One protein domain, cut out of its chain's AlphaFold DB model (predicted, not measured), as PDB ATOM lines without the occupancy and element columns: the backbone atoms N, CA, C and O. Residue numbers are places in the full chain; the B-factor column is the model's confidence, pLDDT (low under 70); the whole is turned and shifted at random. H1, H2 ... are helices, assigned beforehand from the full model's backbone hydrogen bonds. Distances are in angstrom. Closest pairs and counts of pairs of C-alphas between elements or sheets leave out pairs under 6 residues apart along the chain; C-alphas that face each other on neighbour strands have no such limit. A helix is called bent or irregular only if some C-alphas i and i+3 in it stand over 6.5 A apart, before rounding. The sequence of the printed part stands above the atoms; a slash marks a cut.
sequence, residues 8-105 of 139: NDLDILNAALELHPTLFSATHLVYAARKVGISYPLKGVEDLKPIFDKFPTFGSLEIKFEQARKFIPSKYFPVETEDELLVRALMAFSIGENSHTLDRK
ATOM      1  N   ASN A   8      21.014  -8.177  13.318       74.25
ATOM      2  CA  ASN A   8      20.703  -9.609  13.255       74.25
ATOM      3  C   ASN A   8      20.308 -10.093  11.846       74.25
ATOM      4  O   ASN A   8      20.548 -11.251  11.515       74.25
ATOM      5  N   ASP A   9      19.719  -9.236  11.004       76.62
ATOM      6  CA  ASP A   9      19.379  -9.612   9.626       76.62
ATOM      7  C   ASP A   9      20.642  -9.759   8.770       76.62
ATOM      8  O   ASP A   9      20.689 -10.608   7.884       76.62
ATOM      9  N   LEU A  10      21.673  -8.947   9.040       73.25
ATOM     10  CA  LEU A  10      22.967  -9.038   8.361       73.25
ATOM     11  C   LEU A  10      23.719 -10.303   8.773       73.25
ATOM     12  O   LEU A  10      24.322 -10.941   7.916       73.25
ATOM     13  N   ASP A  11      23.637 -10.694  10.043       77.00
ATOM     14  CA  ASP A  11      24.249 -11.934  10.529       77.00
ATOM     15  C   ASP A  11      23.599 -13.165   9.886       77.00
ATOM     16  O   ASP A  11      24.297 -14.058   9.410       77.00
ATOM     17  N   ILE A  12      22.265 -13.183   9.785       77.19
ATOM     18  CA  ILE A  12      21.529 -14.250   9.088       77.19
ATOM     19  C   ILE A  12      21.884 -14.266   7.597       77.19
ATOM     20  O   ILE A  12      22.068 -15.339   7.022       77.19
ATOM     21  N   LEU A  13      21.999 -13.095   6.964       76.12
ATOM     22  CA  LEU A  13      22.370 -12.996   5.555       76.12
ATOM     23  C   LEU A  13      23.794 -13.516   5.316       76.12
ATOM     24  O   LEU A  13      24.012 -14.278   4.380       76.12
ATOM     25  N   ASN A  14      24.745 -13.148   6.176       73.38
ATOM     26  CA  ASN A  14      26.121 -13.628   6.104       73.38
ATOM     27  C   ASN A  14      26.188 -15.141   6.326       73.38
ATOM     28  O   ASN A  14      26.786 -15.834   5.511       73.38
ATOM     29  N   ALA A  15      25.494 -15.670   7.338       78.12
ATOM     30  CA  ALA A  15      25.420 -17.110   7.578       78.12
ATOM     31  C   ALA A  15      24.807 -17.868   6.382       78.12
ATOM     32  O   ALA A  15      25.276 -18.941   6.011       78.12
ATOM     33  N   ALA A  16      23.785 -17.302   5.732       78.56
ATOM     34  CA  ALA A  16      23.204 -17.883   4.522       78.56
ATOM     35  C   ALA A  16      24.168 -17.832   3.323       78.56
ATOM     36  O   ALA A  16      24.196 -18.759   2.514       78.56
ATOM     37  N   LEU A  17      24.967 -16.769   3.203       79.50
ATOM     38  CA  LEU A  17      25.984 -16.642   2.161       79.50
ATOM     39  C   LEU A  17      27.177 -17.576   2.397       79.50
ATOM     40  O   LEU A  17      27.727 -18.093   1.430       79.50
ATOM     41  N   GLU A  18      27.544 -17.858   3.647       75.44
ATOM     42  CA  GLU A  18      28.592 -18.831   3.988       75.44
ATOM     43  C   GLU A  18      28.253 -20.253   3.516       75.44
ATOM     44  O   GLU A  18      29.146 -20.997   3.112       75.44
ATOM     45  N   LEU A  19      26.965 -20.616   3.471       82.06
ATOM     46  CA  LEU A  19      26.504 -21.885   2.887       82.06
ATOM     47  C   LEU A  19      26.674 -21.940   1.360       82.06
ATOM     48  O   LEU A  19      26.631 -23.020   0.768       82.06
ATOM     49  N   HIS A  20      26.885 -20.790   0.717       84.19
ATOM     50  CA  HIS A  20      27.075 -20.654  -0.722       84.19
ATOM     51  C   HIS A  20      28.357 -19.862  -1.025       84.19
ATOM     52  O   HIS A  20      28.282 -18.705  -1.454       84.19
ATOM     53  N   PRO A  21      29.546 -20.481  -0.869       82.88
ATOM     54  CA  PRO A  21      30.840 -19.797  -0.978       82.88
ATOM     55  C   PRO A  21      31.008 -19.017  -2.286       82.88
ATOM     56  O   PRO A  21      31.497 -17.890  -2.294       82.88
ATOM     57  N   THR A  22      30.526 -19.581  -3.395       87.88
ATOM     58  CA  THR A  22      30.540 -18.955  -4.722       87.88
ATOM     59  C   THR A  22      29.740 -17.646  -4.756       87.88
ATOM     60  O   THR A  22      30.176 -16.655  -5.346       87.88
ATOM     61  N   LEU A  23      28.572 -17.625  -4.108       88.81
ATOM     62  CA  LEU A  23      27.716 -16.443  -4.014       88.81
ATOM     63  C   LEU A  23      28.339 -15.392  -3.093       88.81
ATOM     64  O   LEU A  23      28.328 -14.201  -3.414       88.81
ATOM     65  N   PHE A  24      28.950 -15.823  -1.991       89.25
ATOM     66  CA  PHE A  24      29.689 -14.934  -1.101       89.25
ATOM     67  C   PHE A  24      30.858 -14.239  -1.819       89.25
ATOM     68  O   PHE A  24      30.959 -13.012  -1.805       89.25
ATOM     69  N   SER A  25      31.688 -14.979  -2.556       91.00
ATOM     70  CA  SER A  25      32.772 -14.387  -3.348       91.00
ATOM     71  C   SER A  25      32.263 -13.453  -4.454       91.00
ATOM     72  O   SER A  25      32.824 -12.371  -4.649       91.00
ATOM     73  N   ALA A  26      31.171 -13.806  -5.141       93.06
ATOM     74  CA  ALA A  26      30.570 -12.954  -6.171       93.06
ATOM     75  C   ALA A  26      30.050 -11.622  -5.600       93.06
ATOM     76  O   ALA A  26      30.321 -10.556  -6.157       93.06
ATOM     77  N   THR A  27      29.361 -11.660  -4.456       92.75
ATOM     78  CA  THR A  27      28.882 -10.444  -3.775       92.75
ATOM     79  C   THR A  27      30.037  -9.570  -3.277       92.75
ATOM     80  O   THR A  27      29.981  -8.346  -3.422       92.75
ATOM     81  N   HIS A  28      31.126 -10.169  -2.783       92.31
ATOM     82  CA  HIS A  28      32.349  -9.443  -2.427       92.31
ATOM     83  C   HIS A  28      33.002  -8.749  -3.629       92.31
ATOM     84  O   HIS A  28      33.465  -7.616  -3.496       92.31
ATOM     85  N   LEU A  29      33.014  -9.381  -4.806       94.38
ATOM     86  CA  LEU A  29      33.541  -8.766  -6.027       94.38
ATOM     87  C   LEU A  29      32.725  -7.535  -6.428       94.38
ATOM     88  O   LEU A  29      33.296  -6.490  -6.734       94.38
ATOM     89  N   VAL A  30      31.396  -7.625  -6.367       95.19
ATOM     90  CA  VAL A  30      30.502  -6.490  -6.640       95.19
ATOM     91  C   VAL A  30      30.705  -5.366  -5.624       95.19
ATOM     92  O   VAL A  30      30.817  -4.196  -5.990       95.19
ATOM     93  N   TYR A  31      30.835  -5.703  -4.339       93.75
ATOM     94  CA  TYR A  31      31.179  -4.725  -3.309       93.75
ATOM     95  C   TYR A  31      32.520  -4.032  -3.599       93.75
ATOM     96  O   TYR A  31      32.616  -2.805  -3.513       93.75
ATOM     97  N   ALA A  32      33.545  -4.791  -3.991       94.69
ATOM     98  CA  ALA A  32      34.842  -4.250  -4.373       94.69
ATOM     99  C   ALA A  32      34.735  -3.336  -5.609       94.69
ATOM    100  O   ALA A  32      35.300  -2.241  -5.599       94.69
ATOM    101  N   ALA A  33      33.936  -3.705  -6.618       95.12
ATOM    102  CA  ALA A  33      33.664  -2.875  -7.795       95.12
ATOM    103  C   ALA A  33      33.085  -1.501  -7.409       95.12
ATOM    104  O   ALA A  33      33.597  -0.467  -7.854       95.12
ATOM    105  N   ARG A  34      32.105  -1.472  -6.493       94.81
ATOM    106  CA  ARG A  34      31.552  -0.223  -5.931       94.81
ATOM    107  C   ARG A  34      32.620   0.611  -5.223       94.81
ATOM    108  O   ARG A  34      32.660   1.827  -5.379       94.81
ATOM    109  N   LYS A  35      33.494  -0.022  -4.433       95.81
ATOM    110  CA  LYS A  35      34.567   0.665  -3.685       95.81
ATOM    111  C   LYS A  35      35.697   1.189  -4.568       95.81
ATOM    112  O   LYS A  35      36.410   2.109  -4.160       95.81
ATOM    113  N   VAL A  36      35.890   0.595  -5.739       95.81
ATOM    114  CA  VAL A  36      36.823   1.085  -6.758       95.81
ATOM    115  C   VAL A  36      36.196   2.189  -7.609       95.81
ATOM    116  O   VAL A  36      36.928   3.028  -8.121       95.81
ATOM    117  N   GLY A  37      34.866   2.245  -7.703       94.75
ATOM    118  CA  GLY A  37      34.168   3.218  -8.543       94.75
ATOM    119  C   GLY A  37      34.175   2.819 -10.018       94.75
ATOM    120  O   GLY A  37      34.304   3.673 -10.893       94.75
ATOM    121  N   ILE A  38      34.070   1.515 -10.291       93.44
ATOM    122  CA  ILE A  38      33.924   0.984 -11.647       93.44
ATOM    123  C   ILE A  38      32.695   1.621 -12.315       93.44
ATOM    124  O   ILE A  38      31.632   1.729 -11.705       93.44
ATOM    125  N   SER A  39      32.848   2.040 -13.571       94.62
ATOM    126  CA  SER A  39      31.758   2.583 -14.386       94.62
ATOM    127  C   SER A  39      31.289   1.548 -15.402       94.62
ATOM    128  O   SER A  39      32.108   0.870 -16.018       94.62
ATOM    129  N   TYR A  40      29.975   1.451 -15.586       95.12
ATOM    130  CA  TYR A  40      29.350   0.583 -16.582       95.12
ATOM    131  C   TYR A  40      29.111   1.344 -17.905       95.12
ATOM    132  O   TYR A  40      28.922   2.564 -17.866       95.12
ATOM    133  N   PRO A  41      29.101   0.663 -19.067       96.88
ATOM    134  CA  PRO A  41      29.293  -0.777 -19.235       96.88
ATOM    135  C   PRO A  41      30.762  -1.209 -19.185       96.88
ATOM    136  O   PRO A  41      31.644  -0.522 -19.704       96.88
ATOM    137  N   LEU A  42      31.006  -2.398 -18.631       96.88
ATOM    138  CA  LEU A  42      32.296  -3.080 -18.762       96.88
ATOM    139  C   LEU A  42      32.344  -3.753 -20.122       96.88
ATOM    140  O   LEU A  42      31.456  -4.529 -20.467       96.88
ATOM    141  N   LYS A  43      33.378  -3.460 -20.899       96.88
ATOM    142  CA  LYS A  43      33.560  -3.929 -22.274       96.88
ATOM    143  C   LYS A  43      34.372  -5.213 -22.335       96.88
ATOM    144  O   LYS A  43      34.269  -5.951 -23.312       96.88
ATOM    145  N   GLY A  44      35.177  -5.484 -21.314       95.88
ATOM    146  CA  GLY A  44      35.989  -6.685 -21.259       95.88
ATOM    147  C   GLY A  44      36.544  -6.982 -19.878       95.88
ATOM    148  O   GLY A  44      36.426  -6.205 -18.935       95.88
ATOM    149  N   VAL A  45      37.204  -8.135 -19.781       95.06
ATOM    150  CA  VAL A  45      37.802  -8.618 -18.530       95.06
ATOM    151  C   VAL A  45      38.847  -7.654 -17.964       95.06
ATOM    152  O   VAL A  45      38.964  -7.536 -16.752       95.06
ATOM    153  N   GLU A  46      39.545  -6.912 -18.824       95.56
ATOM    154  CA  GLU A  46      40.541  -5.909 -18.426       95.56
ATOM    155  C   GLU A  46      39.941  -4.769 -17.592       95.56
ATOM    156  O   GLU A  46      40.614  -4.240 -16.707       95.56
ATOM    157  N   ASP A  47      38.656  -4.451 -17.779       95.69
ATOM    158  CA  ASP A  47      37.973  -3.424 -16.983       95.69
ATOM    159  C   ASP A  47      37.833  -3.836 -15.508       95.69
ATOM    160  O   ASP A  47      37.633  -2.991 -14.640       95.69
ATOM    161  N   LEU A  48      37.979  -5.130 -15.198       94.94
ATOM    162  CA  LEU A  48      37.948  -5.644 -13.830       94.94
ATOM    163  C   LEU A  48      39.300  -5.536 -13.120       94.94
ATOM    164  O   LEU A  48      39.337  -5.622 -11.894       94.94
ATOM    165  N   LYS A  49      40.410  -5.334 -13.843       95.06
ATOM    166  CA  LYS A  49      41.766  -5.315 -13.271       95.06
ATOM    167  C   LYS A  49      41.913  -4.395 -12.043       95.06
ATOM    168  O   LYS A  49      42.480  -4.850 -11.048       95.06
ATOM    169  N   PRO A  50      41.351  -3.167 -12.025       95.31
ATOM    170  CA  PRO A  50      41.436  -2.284 -10.859       95.31
ATOM    171  C   PRO A  50      40.828  -2.871  -9.574       95.31
ATOM    172  O   PRO A  50      41.245  -2.511  -8.474       95.31
ATOM    173  N   ILE A  51      39.851  -3.778  -9.700       95.00
ATOM    174  CA  ILE A  51      39.246  -4.487  -8.565       95.00
ATOM    175  C   ILE A  51      40.283  -5.403  -7.923       95.00
ATOM    176  O   ILE A  51      40.519  -5.301  -6.725       95.00
ATOM    177  N   PHE A  52      40.939  -6.239  -8.725       93.44
ATOM    178  CA  PHE A  52      41.928  -7.213  -8.260       93.44
ATOM    179  C   PHE A  52      43.213  -6.558  -7.738       93.44
ATOM    180  O   PHE A  52      43.814  -7.066  -6.797       93.44
ATOM    181  N   ASP A  53      43.620  -5.418  -8.304       91.31
ATOM    182  CA  ASP A  53      44.790  -4.670  -7.823       91.31
ATOM    183  C   ASP A  53      44.561  -4.096  -6.408       91.31
ATOM    184  O   ASP A  53      45.496  -4.000  -5.612       91.31
ATOM    185  N   LYS A  54      43.320  -3.704  -6.085       92.31
ATOM    186  CA  LYS A  54      42.961  -3.087  -4.795       92.31
ATOM    187  C   LYS A  54      42.416  -4.091  -3.775       92.31
ATOM    188  O   LYS A  54      42.534  -3.860  -2.573       92.31
ATOM    189  N   PHE A  55      41.818  -5.181  -4.245       90.44
ATOM    190  CA  PHE A  55      41.205  -6.229  -3.437       90.44
ATOM    191  C   PHE A  55      41.763  -7.595  -3.862       90.44
ATOM    192  O   PHE A  55      41.298  -8.161  -4.850       90.44
ATOM    193  N   PRO A  56      42.737  -8.149  -3.118       82.50
ATOM    194  CA  PRO A  56      43.319  -9.454  -3.440       82.50
ATOM    195  C   PRO A  56      42.415 -10.632  -3.040       82.50
ATOM    196  O   PRO A  56      42.654 -11.764  -3.461       82.50
ATOM    197  N   THR A  57      41.387 -10.382  -2.220       87.69
ATOM    198  CA  THR A  57      40.561 -11.423  -1.598       87.69
ATOM    199  C   THR A  57      39.069 -11.162  -1.804       87.69
ATOM    200  O   THR A  57      38.581 -10.058  -1.555       87.69
ATOM    201  N   PHE A  58      38.332 -12.203  -2.197       86.50
ATOM    202  CA  PHE A  58      36.882 -12.189  -2.402       86.50
ATOM    203  C   PHE A  58      36.228 -13.276  -1.542       86.50
ATOM    204  O   PHE A  58      36.206 -14.455  -1.901       86.50
ATOM    205  N   GLY A  59      35.714 -12.882  -0.379       82.50
ATOM    206  CA  GLY A  59      35.316 -13.817   0.670       82.50
ATOM    207  C   GLY A  59      36.552 -14.458   1.302       82.50
ATOM    208  O   GLY A  59      37.412 -13.747   1.815       82.50
ATOM    209  N   SER A  60      36.661 -15.784   1.231       80.94
ATOM    210  CA  SER A  60      37.834 -16.552   1.682       80.94
ATOM    211  C   SER A  60      38.854 -16.844   0.572       80.94
ATOM    212  O   SER A  60      39.900 -17.433   0.843       80.94
ATOM    213  N   LEU A  61      38.571 -16.455  -0.676       82.81
ATOM    214  CA  LEU A  61      39.407 -16.780  -1.831       82.81
ATOM    215  C   LEU A  61      40.385 -15.652  -2.147       82.81
ATOM    216  O   LEU A  61      39.965 -14.535  -2.451       82.81
ATOM    217  N   GLU A  62      41.680 -15.958  -2.152       88.62
ATOM    218  CA  GLU A  62      42.695 -15.099  -2.761       88.62
ATOM    219  C   GLU A  62      42.790 -15.422  -4.255       88.62
ATOM    220  O   GLU A  62      43.100 -16.552  -4.638       88.62
ATOM    221  N   ILE A  63      42.491 -14.440  -5.107       86.88
ATOM    222  CA  ILE A  63      42.474 -14.629  -6.560       86.88
ATOM    223  C   ILE A  63      43.207 -13.478  -7.220       86.88
ATOM    224  O   ILE A  63      42.837 -12.316  -7.074       86.88
ATOM    225  N   LYS A  64      44.222 -13.811  -8.015       89.56
ATOM    226  CA  LYS A  64      44.925 -12.843  -8.859       89.56
ATOM    227  C   LYS A  64      44.165 -12.631 -10.163       89.56
ATOM    228  O   LYS A  64      43.567 -13.564 -10.698       89.56
ATOM    229  N   PHE A  65      44.270 -11.430 -10.727       92.69
ATOM    230  CA  PHE A  65      43.619 -11.086 -11.995       92.69
ATOM    231  C   PHE A  65      43.907 -12.102 -13.116       92.69
ATOM    232  O   PHE A  65      42.987 -12.577 -13.775       92.69
ATOM    233  N   GLU A  66      45.164 -12.532 -13.263       91.00
ATOM    234  CA  GLU A  66      45.567 -13.526 -14.271       91.00
ATOM    235  C   GLU A  66      44.898 -14.897 -14.094       91.00
ATOM    236  O   GLU A  66      44.702 -15.630 -15.063       91.00
ATOM    237  N   GLN A  67      44.540 -15.266 -12.861       88.00
ATOM    238  CA  GLN A  67      43.786 -16.491 -12.598       88.00
ATOM    239  C   GLN A  67      42.319 -16.293 -12.980       88.00
ATOM    240  O   GLN A  67      41.768 -17.117 -13.707       88.00
ATOM    241  N   ALA A  68      41.713 -15.177 -12.565       88.31
ATOM    242  CA  ALA A  68      40.329 -14.844 -12.900       88.31
ATOM    243  C   ALA A  68      40.106 -14.759 -14.417       88.31
ATOM    244  O   ALA A  68      39.119 -15.280 -14.936       88.31
ATOM    245  N   ARG A  69      41.067 -14.191 -15.154       91.12
ATOM    246  CA  ARG A  69      41.019 -14.037 -16.613       91.12
ATOM    247  C   ARG A  69      40.802 -15.351 -17.369       91.12
ATOM    248  O   ARG A  69      40.172 -15.344 -18.420       91.12
ATOM    249  N   LYS A  70      41.271 -16.482 -16.831       89.94
ATOM    250  CA  LYS A  70      41.086 -17.813 -17.441       89.94
ATOM    251  C   LYS A  70      39.641 -18.307 -17.376       89.94
ATOM    252  O   LYS A  70      39.232 -19.103 -18.215       89.94
ATOM    253  N   PHE A  71      38.882 -17.838 -16.388       88.75
ATOM    254  CA  PHE A  71      37.550 -18.344 -16.059       88.75
ATOM    255  C   PHE A  71      36.428 -17.345 -16.340       88.75
ATOM    256  O   PHE A  71      35.267 -17.659 -16.087       88.75
ATOM    257  N   ILE A  72      36.749 -16.166 -16.881       91.06
ATOM    258  CA  ILE A  72      35.772 -15.160 -17.308       91.06
ATOM    259  C   ILE A  72      35.725 -15.151 -18.845       91.06
ATOM    260  O   ILE A  72      36.559 -14.509 -19.488       91.06
ATOM    261  N   PRO A  73      34.761 -15.855 -19.466       89.12
ATOM    262  CA  PRO A  73      34.586 -15.857 -20.911       89.12
ATOM    263  C   PRO A  73      34.349 -14.451 -21.468       89.12
ATOM    264  O   PRO A  73      33.538 -13.694 -20.938       89.12
ATOM    265  N   SER A  74      34.947 -14.145 -22.620       91.19
ATOM    266  CA  SER A  74      34.707 -12.884 -23.340       91.19
ATOM    267  C   SER A  74      33.226 -12.653 -23.667       91.19
ATOM    268  O   SER A  74      32.763 -11.519 -23.635       91.19
ATOM    269  N   LYS A  75      32.453 -13.728 -23.887       92.94
ATOM    270  CA  LYS A  75      30.995 -13.687 -24.125       92.94
ATOM    271  C   LYS A  75      30.158 -13.156 -22.953       92.94
ATOM    272  O   LYS A  75      28.947 -13.029 -23.094       92.94
ATOM    273  N   TYR A  76      30.749 -12.947 -21.776       93.25
ATOM    274  CA  TYR A  76      30.049 -12.349 -20.635       93.25
ATOM    275  C   TYR A  76      29.970 -10.825 -20.716       93.25
ATOM    276  O   TYR A  76      29.232 -10.241 -19.926       93.25
ATOM    277  N   PHE A  77      30.683 -10.217 -21.665       96.25
ATOM    278  CA  PHE A  77      30.697  -8.783 -21.908       96.25
ATOM    279  C   PHE A  77      29.870  -8.417 -23.161       96.25
ATOM    280  O   PHE A  77      29.780  -9.235 -24.082       96.25
ATOM    281  N   PRO A  78      29.299  -7.199 -23.228       96.75
ATOM    282  CA  PRO A  78      29.378  -6.154 -22.210       96.75
ATOM    283  C   PRO A  78      28.568  -6.489 -20.948       96.75
ATOM    284  O   PRO A  78      27.614  -7.263 -20.998       96.75
ATOM    285  N   VAL A  79      29.000  -5.943 -19.813       97.31
ATOM    286  CA  VAL A  79      28.252  -5.977 -18.549       97.31
ATOM    287  C   VAL A  79      27.690  -4.582 -18.337       97.31
ATOM    288  O   VAL A  79      28.454  -3.648 -18.094       97.31
ATOM    289  N   GLU A  80      26.378  -4.436 -18.462       97.25
ATOM    290  CA  GLU A  80      25.688  -3.143 -18.498       97.25
ATOM    291  C   GLU A  80      25.343  -2.628 -17.099       97.25
ATOM    292  O   GLU A  80      25.194  -1.427 -16.878       97.25
ATOM    293  N   THR A  81      25.208  -3.540 -16.137       97.25
ATOM    294  CA  THR A  81      24.757  -3.213 -14.786       97.25
ATOM    295  C   THR A  81      25.512  -3.991 -13.720       97.25
ATOM    296  O   THR A  81      26.207  -4.978 -13.968       97.25
ATOM    297  N   GLU A  82      25.341  -3.546 -12.485       96.38
ATOM    298  CA  GLU A  82      25.891  -4.224 -11.325       96.38
ATOM    299  C   GLU A  82      25.247  -5.590 -11.057       96.38
ATOM    300  O   GLU A  82      25.949  -6.539 -10.704       96.38
ATOM    301  N   ASP A  83      23.942  -5.718 -11.291       95.88
ATOM    302  CA  ASP A  83      23.236  -6.995 -11.165       95.88
ATOM    303  C   ASP A  83      23.759  -8.006 -12.195       95.88
ATOM    304  O   ASP A  83      23.981  -9.177 -11.881       95.88
ATOM    305  N   GLU A  84      24.047  -7.552 -13.417       96.75
ATOM    306  CA  GLU A  84      24.716  -8.387 -14.412       96.75
ATOM    307  C   GLU A  84      26.123  -8.782 -13.963       96.75
ATOM    308  O   GLU A  84      26.488  -9.953 -14.097       96.75
ATOM    309  N   LEU A  85      26.898  -7.857 -13.382       96.62
ATOM    310  CA  LEU A  85      28.221  -8.173 -12.839       96.62
ATOM    311  C   LEU A  85      28.135  -9.272 -11.777       96.62
ATOM    312  O   LEU A  85      28.938 -10.203 -11.817       96.62
ATOM    313  N   LEU A  86      27.152  -9.207 -10.873       95.75
ATOM    314  CA  LEU A  86      26.925 -10.236  -9.857       95.75
ATOM    315  C   LEU A  86      26.697 -11.610 -10.495       95.75
ATOM    316  O   LEU A  86      27.351 -12.586 -10.125       95.75
ATOM    317  N   VAL A  87      25.796 -11.685 -11.476       95.69
ATOM    318  CA  VAL A  87      25.448 -12.940 -12.155       95.69
ATOM    319  C   VAL A  87      26.640 -13.491 -12.943       95.69
ATOM    320  O   VAL A  87      26.933 -14.687 -12.865       95.69
ATOM    321  N   ARG A  88      27.370 -12.643 -13.683       95.12
ATOM    322  CA  ARG A  88      28.572 -13.056 -14.429       95.12
ATOM    323  C   ARG A  88      29.692 -13.514 -13.497       95.12
ATOM    324  O   ARG A  88      30.332 -14.521 -13.796       95.12
ATOM    325  N   ALA A  89      29.901 -12.819 -12.380       94.00
ATOM    326  CA  ALA A  89      30.876 -13.206 -11.370       94.00
ATOM    327  C   ALA A  89      30.520 -14.568 -10.768       94.00
ATOM    328  O   ALA A  89      31.370 -15.454 -10.755       94.00
ATOM    329  N   LEU A  90      29.263 -14.771 -10.360       93.94
ATOM    330  CA  LEU A  90      28.785 -16.051  -9.834       93.94
ATOM    331  C   LEU A  90      29.090 -17.202 -10.801       93.94
ATOM    332  O   LEU A  90      29.674 -18.203 -10.397       93.94
ATOM    333  N   MET A  91      28.777 -17.030 -12.090       93.00
ATOM    334  CA  MET A  91      29.098 -18.036 -13.106       93.00
ATOM    335  C   MET A  91      30.606 -18.274 -13.248       93.00
ATOM    336  O   MET A  91      31.025 -19.426 -13.334       93.00
ATOM    337  N   ALA A  92      31.428 -17.222 -13.258       92.25
ATOM    338  CA  ALA A  92      32.882 -17.355 -13.366       92.25
ATOM    339  C   ALA A  92      33.486 -18.110 -12.168       92.25
ATOM    340  O   ALA A  92      34.307 -19.009 -12.357       92.25
ATOM    341  N   PHE A  93      33.034 -17.806 -10.948       91.31
ATOM    342  CA  PHE A  93      33.438 -18.531  -9.744       91.31
ATOM    343  C   PHE A  93      33.000 -20.004  -9.795       91.31
ATOM    344  O   PHE A  93      33.819 -20.880  -9.523       91.31
ATOM    345  N   SER A  94      31.767 -20.304 -10.231       89.62
ATOM    346  CA  SER A  94      31.306 -21.690 -10.420       89.62
ATOM    347  C   SER A  94      32.132 -22.453 -11.459       89.62
ATOM    348  O   SER A  94      32.380 -23.645 -11.293       89.62
ATOM    349  N   ILE A  95      32.556 -21.805 -12.548       88.56
ATOM    350  CA  ILE A  95      33.424 -22.438 -13.555       88.56
ATOM    351  C   ILE A  95      34.781 -22.787 -12.933       88.56
ATOM    352  O   ILE A  95      35.249 -23.914 -13.101       88.56
ATOM    353  N   GLY A  96      35.388 -21.854 -12.195       87.12
ATOM    354  CA  GLY A  96      36.654 -22.089 -11.496       87.12
ATOM    355  C   GLY A  96      36.563 -23.264 -10.519       87.12
ATOM    356  O   GLY A  96      37.361 -24.197 -10.600       87.12
ATOM    357  N   GLU A  97      35.537 -23.283  -9.669       84.94
ATOM    358  CA  GLU A  97      35.287 -24.361  -8.703       84.94
ATOM    359  C   GLU A  97      35.100 -25.733  -9.379       84.94
ATOM    360  O   GLU A  97      35.704 -26.735  -8.975       84.94
ATOM    361  N   ASN A  98      34.325 -25.782 -10.467       83.88
ATOM    362  CA  ASN A  98      34.097 -27.020 -11.210       83.88
ATOM    363  C   ASN A  98      35.361 -27.524 -11.916       83.88
ATOM    364  O   ASN A  98      35.587 -28.733 -11.944       83.88
ATOM    365  N   SER A  99      36.204 -26.631 -12.444       80.31
ATOM    366  CA  SER A  99      37.460 -27.025 -13.093       80.31
ATOM    367  C   SER A  99      38.402 -27.749 -12.125       80.31
ATOM    368  O   SER A  99      38.839 -28.859 -12.410       80.31
ATOM    369  N   HIS A 100      38.577 -27.228 -10.908       71.31
ATOM    370  CA  HIS A 100      39.372 -27.881  -9.865       71.31
ATOM    371  C   HIS A 100      38.782 -29.212  -9.378       71.31
ATOM    372  O   HIS A 100      39.517 -30.117  -8.978       71.31
ATOM    373  N   THR A 101      37.457 -29.351  -9.412       68.38
ATOM    374  CA  THR A 101      36.778 -30.598  -9.036       68.38
ATOM    375  C   THR A 101      36.942 -31.675 -10.114       68.38
ATOM    376  O   THR A 101      37.084 -32.856  -9.791       68.38
ATOM    377  N   LEU A 102      36.952 -31.285 -11.390       59.81
ATOM    378  CA  LEU A 102      37.170 -32.185 -12.525       59.81
ATOM    379  C   LEU A 102      38.641 -32.605 -12.652       59.81
ATOM    380  O   LEU A 102      38.903 -33.793 -12.837       59.81
ATOM    381  N   ASP A 103      39.582 -31.684 -12.434       58.00
ATOM    382  CA  ASP A 103      41.018 -31.989 -12.392       58.00
ATOM    383  C   ASP A 103      41.350 -32.966 -11.252       58.00
ATOM    384  O   ASP A 103      42.127 -33.906 -11.425       58.00
ATOM    385  N   ARG A 104      40.697 -32.816 -10.086       53.34
ATOM    386  CA  ARG A 104      40.811 -33.796  -8.995       53.34
ATOM    387  C   ARG A 104      40.323 -35.180  -9.407       53.34
ATOM    388  O   ARG A 104      40.949 -36.149  -9.009       53.34
ATOM    389  N   LYS A 105      39.244 -35.292 -10.190       48.59
ATOM    390  CA  LYS A 105      38.707 -36.591 -10.636       48.59
ATOM    391  C   LYS A 105      39.568 -37.260 -11.709       48.59
ATOM    392  O   LYS A 105      39.618 -38.484 -11.735       48.59
TER     393      LYS A 105
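Overview. This is residues 8 to 105 of the 139 residues of an uncharacterized protein of Comamonas odontotermitis (UniProt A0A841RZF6). The long helix H5 and the helix H2 cross in a compact body, and the helical hairpin of H3 and H4 packs on them, H3 on H2 and H4 on H5, so that these four helices meet in a closed round of contacts. At one end H1 turns off at a corner from H2, and its residues 8 to 13 stick out, as do residues 100 to 105 of H5. The 98 printed residues include five named helices, in the order H1, H2, H3, H4, H5, and no named strand; the class is all helix. The whole is compact, with a radius of gyration of the C-alphas of 13.4 A and spans of 39 by 36 by 21 A.

Along the chain. The longest helix, H5, has residues 82 to 105 and measures 34.8 A from C-alpha 82 at (25.891, -4.224, -11.325) to C-alpha 105 at (38.707, -36.591, -10.636). H2, residues 21 to 36, measures 22.5 A. H3 has residues 45 to 54 and H4 residues 65 to 71, with lengths of 15.7 A and 10.3 A. H3 is irregular: C-alphas 47 and 50 are 7.1 A apart. H1, residues 8 to 18, is 15.3 A long and begins at C-alpha 8 at (20.703, -9.609, 13.255).

Arrangement. H5 and H2 touch at a steep tilt of 43 degrees, opposite ways; their closest C-alphas, those of Leu 90 and Ala 26, are 5.1 A apart. H4 touches H5 with residues 92 to 96 of H5 alone, about perpendicular at 78 degrees, closest at the C-alphas of Phe 71 and Ala 92, 5.5 A. H3 and H4 form a helical hairpin at a steep tilt of 42 degrees, with the C-alphas of Phe 52 and Phe 65 closest at 5.6 A. In their link, residues 57 to 58 pair with 61 to 62, antiparallel. H3 touches H2 through residues 29 to 36 of H2 alone, about perpendicular at 84 degrees, with the C-alphas of Ala 33 and Ile 51 closest at 5.9 A. H1 and H2 only just touch, with 3 pairs of C-alphas within 8 A, and touch only at the corner; the closest C-alphas are those of Leu 17 and Phe 24, 5.2 A. H1 is apart from H3, H4 and H5. Every O i to N i+4 pair is within hydrogen-bond range in H1, H2 and H5; H3 has 2 of 6 and H4 1 of 3, with 5 of 7 and 3 of 4 O i to N i+3 pairs within range.

Size, cuts and confidence. The two C-alphas farthest apart, those of Asn 8 and Lys 105, are 40.3 A apart. The printed part has no cut. The link from H1 to H2 is tight, the other three are short. The mean pLDDT of the printed part is 88.1, and residues 101 to 105 are under 70.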